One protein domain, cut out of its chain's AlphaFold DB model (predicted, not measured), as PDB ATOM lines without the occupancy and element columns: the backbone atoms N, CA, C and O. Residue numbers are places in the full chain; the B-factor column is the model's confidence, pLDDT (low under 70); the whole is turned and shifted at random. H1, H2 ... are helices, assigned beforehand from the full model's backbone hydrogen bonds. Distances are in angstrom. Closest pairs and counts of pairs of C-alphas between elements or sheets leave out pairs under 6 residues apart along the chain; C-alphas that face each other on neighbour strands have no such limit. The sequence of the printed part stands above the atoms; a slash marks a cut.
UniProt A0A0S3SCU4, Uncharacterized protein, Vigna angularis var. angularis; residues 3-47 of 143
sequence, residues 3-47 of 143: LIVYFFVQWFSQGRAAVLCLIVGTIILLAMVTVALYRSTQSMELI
ATOM      1  N   LEU A   3     161.943 132.085 124.200       60.03
ATOM      2  CA  LEU A   3     161.961 131.600 125.591       60.03
ATOM      3  C   LEU A   3     161.647 130.104 125.690       60.03
ATOM      4  O   LEU A   3     162.238 129.405 126.504       60.03
ATOM      5  N   ILE A   4     160.758 129.594 124.834       67.31
ATOM      6  CA  ILE A   4     160.336 128.184 124.846       67.31
ATOM      7  C   ILE A   4     161.464 127.269 124.362       67.31
ATOM      8  O   ILE A   4     161.715 126.236 124.972       67.31
ATOM      9  N   VAL A   5     162.198 127.674 123.321       68.56
ATOM     10  CA  VAL A   5     163.346 126.912 122.806       68.56
ATOM     11  C   VAL A   5     164.491 126.888 123.822       68.56
ATOM     12  O   VAL A   5     165.104 125.845 124.013       68.56
ATOM     13  N   TYR A   6     164.730 127.986 124.549       68.94
ATOM     14  CA  TYR A   6     165.741 128.020 125.610       68.94
ATOM     15  C   TYR A   6     165.330 127.188 126.820       68.94
ATOM     16  O   TYR A   6     166.161 126.461 127.349       68.94
ATOM     17  N   PHE A   7     164.057 127.213 127.224       63.09
ATOM     18  CA  PHE A   7     163.562 126.301 128.256       63.09
ATOM     19  C   PHE A   7     163.711 124.841 127.832       63.09
ATOM     20  O   PHE A   7     164.133 124.022 128.636       63.09
ATOM     21  N   PHE A   8     163.434 124.522 126.569       55.72
ATOM     22  CA  PHE A   8     163.533 123.171 126.022       55.72
ATOM     23  C   PHE A   8     164.989 122.680 125.901       55.72
ATOM     24  O   PHE A   8     165.295 121.550 126.277       55.72
ATOM     25  N   VAL A   9     165.914 123.539 125.462       62.41
ATOM     26  CA  VAL A   9     167.356 123.238 125.373       62.41
ATOM     27  C   VAL A   9     168.007 123.183 126.763       62.41
ATOM     28  O   VAL A   9     168.798 122.280 127.035       62.41
ATOM     29  N   GLN A  10     167.621 124.068 127.687       61.50
ATOM     30  CA  GLN A  10     168.064 124.037 129.088       61.50
ATOM     31  C   GLN A  10     167.533 122.796 129.823       61.50
ATOM     32  O   GLN A  10     168.244 122.206 130.637       61.50
ATOM     33  N   TRP A  11     166.304 122.372 129.515       57.47
ATOM     34  CA  TRP A  11     165.699 121.138 130.023       57.47
ATOM     35  C   TRP A  11     166.449 119.890 129.545       57.47
ATOM     36  O   TRP A  11     166.605 118.935 130.302       57.47
ATOM     37  N   PHE A  12     166.967 119.916 128.315       51.44
ATOM     38  CA  PHE A  12     167.748 118.827 127.730       51.44
ATOM     39  C   PHE A  12     169.206 118.786 128.235       51.44
ATOM     40  O   PHE A  12     169.802 117.716 128.319       51.44
ATOM     41  N   SER A  13     169.779 119.935 128.620       64.94
ATOM     42  CA  SER A  13     171.188 120.053 129.036       64.94
ATOM     43  C   SER A  13     171.476 119.630 130.485       64.94
ATOM     44  O   SER A  13     172.640 119.447 130.844       64.94
ATOM     45  N   GLN A  14     170.465 119.474 131.340       63.00
ATOM     46  CA  GLN A  14     170.652 119.020 132.720       63.00
ATOM     47  C   GLN A  14     170.360 117.520 132.807       63.00
ATOM     48  O   GLN A  14     169.208 117.105 132.685       63.00
ATOM     49  N   GLY A  15     171.374 116.699 133.114       61.09
ATOM     50  CA  GLY A  15     171.282 115.230 133.278       61.09
ATOM     51  C   GLY A  15     170.238 114.723 134.294       61.09
ATOM     52  O   GLY A  15     170.065 113.522 134.474       61.09
ATOM     53  N   ARG A  16     169.488 115.635 134.918       68.00
ATOM     54  CA  ARG A  16     168.296 115.398 135.731       68.00
ATOM     55  C   ARG A  16     167.198 114.660 134.959       68.00
ATOM     56  O   ARG A  16     166.563 113.795 135.544       68.00
ATOM     57  N   ALA A  17     167.003 114.929 133.666       63.41
ATOM     58  CA  ALA A  17     165.990 114.228 132.867       63.41
ATOM     59  C   ALA A  17     166.334 112.741 132.662       63.41
ATOM     60  O   ALA A  17     165.468 111.884 132.813       63.41
ATOM     61  N   ALA A  18     167.610 112.423 132.419       69.81
ATOM     62  CA  ALA A  18     168.072 111.038 132.325       69.81
ATOM     63  C   ALA A  18     167.909 110.300 133.663       69.81
ATOM     64  O   ALA A  18     167.424 109.172 133.694       69.81
ATOM     65  N   VAL A  19     168.231 110.965 134.778       79.06
ATOM     66  CA  VAL A  19     168.024 110.416 136.126       79.06
ATOM     67  C   VAL A  19     166.536 110.172 136.400       79.06
ATOM     68  O   VAL A  19     166.180 109.105 136.890       79.06
ATOM     69  N   LEU A  20     165.647 111.093 136.016       79.31
ATOM     70  CA  LEU A  20     164.199 110.916 136.166       79.31
ATOM     71  C   LEU A  20     163.659 109.769 135.300       79.31
ATOM     72  O   LEU A  20     162.852 108.983 135.785       79.31
ATOM     73  N   CYS A  21     164.131 109.609 134.062       81.94
ATOM     74  CA  CYS A  21     163.741 108.485 133.206       81.94
ATOM     75  C   CYS A  21     164.212 107.135 133.764       81.94
ATOM     76  O   CYS A  21     163.458 106.164 133.718       81.94
ATOM     77  N   LEU A  22     165.418 107.072 134.338       85.25
ATOM     78  CA  LEU A  22     165.922 105.867 135.002       85.25
ATOM     79  C   LEU A  22     165.113 105.541 136.264       85.25
ATOM     80  O   LEU A  22     164.766 104.384 136.490       85.25
ATOM     81  N   ILE A  23     164.744 106.549 137.058       89.06
ATOM     82  CA  ILE A  23     163.911 106.363 138.254       89.06
ATOM     83  C   ILE A  23     162.501 105.896 137.864       89.06
ATOM     84  O   ILE A  23     162.009 104.909 138.398       89.06
ATOM     85  N   VAL A  24     161.855 106.541 136.892       91.62
ATOM     86  CA  VAL A  24     160.507 106.146 136.446       91.62
ATOM     87  C   VAL A  24     160.525 104.750 135.816       91.62
ATOM     88  O   VAL A  24     159.672 103.926 136.136       91.62
ATOM     89  N   GLY A  25     161.522 104.443 134.984       88.69
ATOM     90  CA  GLY A  25     161.677 103.123 134.373       88.69
ATOM     91  C   GLY A  25     161.898 102.014 135.403       88.69
ATOM     92  O   GLY A  25     161.256 100.968 135.324       88.69
ATOM     93  N   THR A  26     162.743 102.249 136.410       91.50
ATOM     94  CA  THR A  26     162.973 101.280 137.497       91.50
ATOM     95  C   THR A  26     161.734 101.086 138.364       91.50
ATOM     96  O   THR A  26     161.417  99.947 138.692       91.50
ATOM     97  N   ILE A  27     160.978 102.147 138.668       95.06
ATOM     98  CA  ILE A  27     159.708 102.045 139.402       95.06
ATOM     99  C   ILE A  27     158.686 101.216 138.615       95.06
ATOM    100  O   ILE A  27     158.059 100.329 139.189       95.06
ATOM    101  N   ILE A  28     158.538 101.450 137.306       94.31
ATOM    102  CA  ILE A  28     157.615 100.681 136.455       94.31
ATOM    103  C   ILE A  28     158.043  99.212 136.381       94.31
ATOM    104  O   ILE A  28     157.202  98.322 136.502       94.31
ATOM    105  N   LEU A  29     159.340  98.938 136.225       93.50
ATOM    106  CA  LEU A  29     159.867  97.576 136.157       93.50
ATOM    107  C   LEU A  29     159.677  96.841 137.491       93.50
ATOM    108  O   LEU A  29     159.208  95.706 137.497       93.50
ATOM    109  N   LEU A  30     159.940  97.502 138.622       94.12
ATOM    110  CA  LEU A  30     159.665  96.958 139.951       94.12
ATOM    111  C   LEU A  30     158.171  96.720 140.161       94.12
ATOM    112  O   LEU A  30     157.813  95.660 140.660       94.12
ATOM    113  N   ALA A  31     157.295  97.639 139.752       92.88
ATOM    114  CA  ALA A  31     155.848  97.458 139.844       92.88
ATOM    115  C   ALA A  31     155.372  96.270 138.995       92.88
ATOM    116  O   ALA A  31     154.607  95.445 139.483       92.88
ATOM    117  N   MET A  32     155.880  96.123 137.769       90.75
ATOM    118  CA  MET A  32     155.591  94.988 136.886       90.75
ATOM    119  C   MET A  32     156.059  93.661 137.484       90.75
ATOM    120  O   MET A  32     155.284  92.711 137.522       90.75
ATOM    121  N   VAL A  33     157.294  93.591 137.991       92.44
ATOM    122  CA  VAL A  33     157.827  92.392 138.660       92.44
ATOM    123  C   VAL A  33     157.033  92.090 139.925       92.44
ATOM    124  O   VAL A  33     156.668  90.948 140.158       92.44
ATOM    125  N   THR A  34     156.696  93.111 140.707       87.62
ATOM    126  CA  THR A  34     155.904  92.975 141.929       87.62
ATOM    127  C   THR A  34     154.500  92.469 141.611       87.62
ATOM    128  O   THR A  34     154.052  91.533 142.253       87.62
ATOM    129  N   VAL A  35     153.824  92.992 140.583       88.56
ATOM    130  CA  VAL A  35     152.523  92.487 140.112       88.56
ATOM    131  C   VAL A  35     152.648  91.071 139.553       88.56
ATOM    132  O   VAL A  35     151.804  90.238 139.857       88.56
ATOM    133  N   ALA A  36     153.688  90.760 138.778       82.25
ATOM    134  CA  ALA A  36     153.919  89.418 138.246       82.25
ATOM    135  C   ALA A  36     154.160  88.400 139.368       82.25
ATOM    136  O   ALA A  36     153.576  87.320 139.342       82.25
ATOM    137  N   LEU A  37     154.944  88.766 140.383       83.94
ATOM    138  CA  LEU A  37     155.132  87.972 141.590       83.94
ATOM    139  C   LEU A  37     153.838  87.898 142.391       83.94
ATOM    140  O   LEU A  37     153.435  86.803 142.712       83.94
ATOM    141  N   TYR A  38     153.100  88.985 142.622       80.69
ATOM    142  CA  TYR A  38     151.803  88.924 143.307       80.69
ATOM    143  C   TYR A  38     150.791  88.055 142.563       80.69
ATOM    144  O   TYR A  38     150.042  87.336 143.208       80.69
ATOM    145  N   ARG A  39     150.771  88.062 141.228       68.31
ATOM    146  CA  ARG A  39     149.911  87.185 140.417       68.31
ATOM    147  C   ARG A  39     150.386  85.734 140.485       68.31
ATOM    148  O   ARG A  39     149.560  84.852 140.681       68.31
ATOM    149  N   SER A  40     151.698  85.502 140.398       62.66
ATOM    150  CA  SER A  40     152.327  84.177 140.499       62.66
ATOM    151  C   SER A  40     152.249  83.585 141.912       62.66
ATOM    152  O   SER A  40     152.171  82.371 142.085       62.66
ATOM    153  N   THR A  41     152.271  84.437 142.929       54.31
ATOM    154  CA  THR A  41     152.150  84.087 144.337       54.31
ATOM    155  C   THR A  41     150.683  84.022 144.727       54.31
ATOM    156  O   THR A  41     150.365  83.180 145.533       54.31
ATOM    157  N   GLN A  42     149.753  84.765 144.117       50.81
ATOM    158  CA  GLN A  42     148.306  84.549 144.292       50.81
ATOM    159  C   GLN A  42     147.875  83.189 143.733       50.81
ATOM    160  O   GLN A  42     147.043  82.521 144.343       50.81
ATOM    161  N   SER A  43     148.486  82.729 142.636       47.56
ATOM    162  CA  SER A  43     148.326  81.339 142.195       47.56
ATOM    163  C   SER A  43     148.891  80.314 143.187       47.56
ATOM    164  O   SER A  43     148.475  79.165 143.133       47.56
ATOM    165  N   MET A  44     149.771  80.722 144.112       42.00
ATOM    166  CA  MET A  44     150.439  79.847 145.090       42.00
ATOM    167  C   MET A  44     149.907  80.004 146.538       42.00
ATOM    168  O   MET A  44     149.931  79.065 147.326       42.00
ATOM    169  N   GLU A  45     149.347  81.161 146.895       41.75
ATOM    170  CA  GLU A  45     148.752  81.507 148.198       41.75
ATOM    171  C   GLU A  45     147.286  81.071 148.294       41.75
ATOM    172  O   GLU A  45     146.749  80.983 149.394       41.75
ATOM    173  N   LEU A  46     146.635  80.706 147.182       44.72
ATOM    174  CA  LEU A  46     145.360  79.978 147.237       44.72
ATOM    175  C   LEU A  46     145.566  78.482 147.552       44.72
ATOM    176  O   LEU A  46     144.602  77.777 147.837       44.72
ATOM    177  N   ILE A  47     146.813  77.991 147.550       47.00
ATOM    178  CA  ILE A  47     147.142  76.567 147.745       47.00
ATOM    179  C   ILE A  47     148.082  76.340 148.950       47.00
ATOM    180  O   ILE A  47     148.455  75.214 149.262       47.00
TER     181      ILE A  47
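Overview. This is residues 3 to 47 of the 143 residues of an uncharacterized protein of Vigna angularis var. angularis (UniProt A0A0S3SCU4). A short helix, H1, meets the beginning of a long helix, H2, near their ends and makes a corner with it, like an L with one short and one long arm. H2 makes most of the length, and no other part of the printed residues folds back on either helix. The printed part has 45 residues with two named helices, H1 then H2, and no named strand; its class is all helix. It is extended, with a radius of gyration of the C-alphas of 18.6 A, and the C-alphas span 61 by 16 by 6 A, a rod in outline.

Along the chain. Begin at Leu 3 and step to C-alpha 4 at (160.336, 128.184, 124.846), where H1 begins. H1 covers residues 4 to 13 and measures 14.2 A from first to last C-alpha. After Gln 14 and Gly 15, find C-alpha 16 at (168.296, 115.398, 135.731). From there H2 runs through residues 16 to 45, 41.1 A long, to C-alpha 45 at (148.752, 81.507, 148.198).

Arrangement. Look at Trp 11 and Ala 17: their C-alphas, the closest of H1 and H2, are 7.5 A apart. The two helices are close but not clearly touching, with 1 pair of C-alphas within 8 A. Their lines stand at a steep tilt of 68 degrees, only just short of about perpendicular, and they run the same way. Their centres are 30.5 A apart. In H1 every O i to N i+4 pair is within hydrogen-bond range; in H2, 25 of 26 are.

Size, cuts and confidence. Leu 3 and Ile 47 have the two C-alphas farthest apart, at 61.1 A. The printed part has no cut, and the link from H1 to H2 is tight. Residues 3 to 47 stand free: no C-alpha 8 or more residues away along the chain comes within 10 A. In the B-factor column, the mean pLDDT of the printed part is 71.7, and residues 3 to 18 and 39 to 47 are under 70.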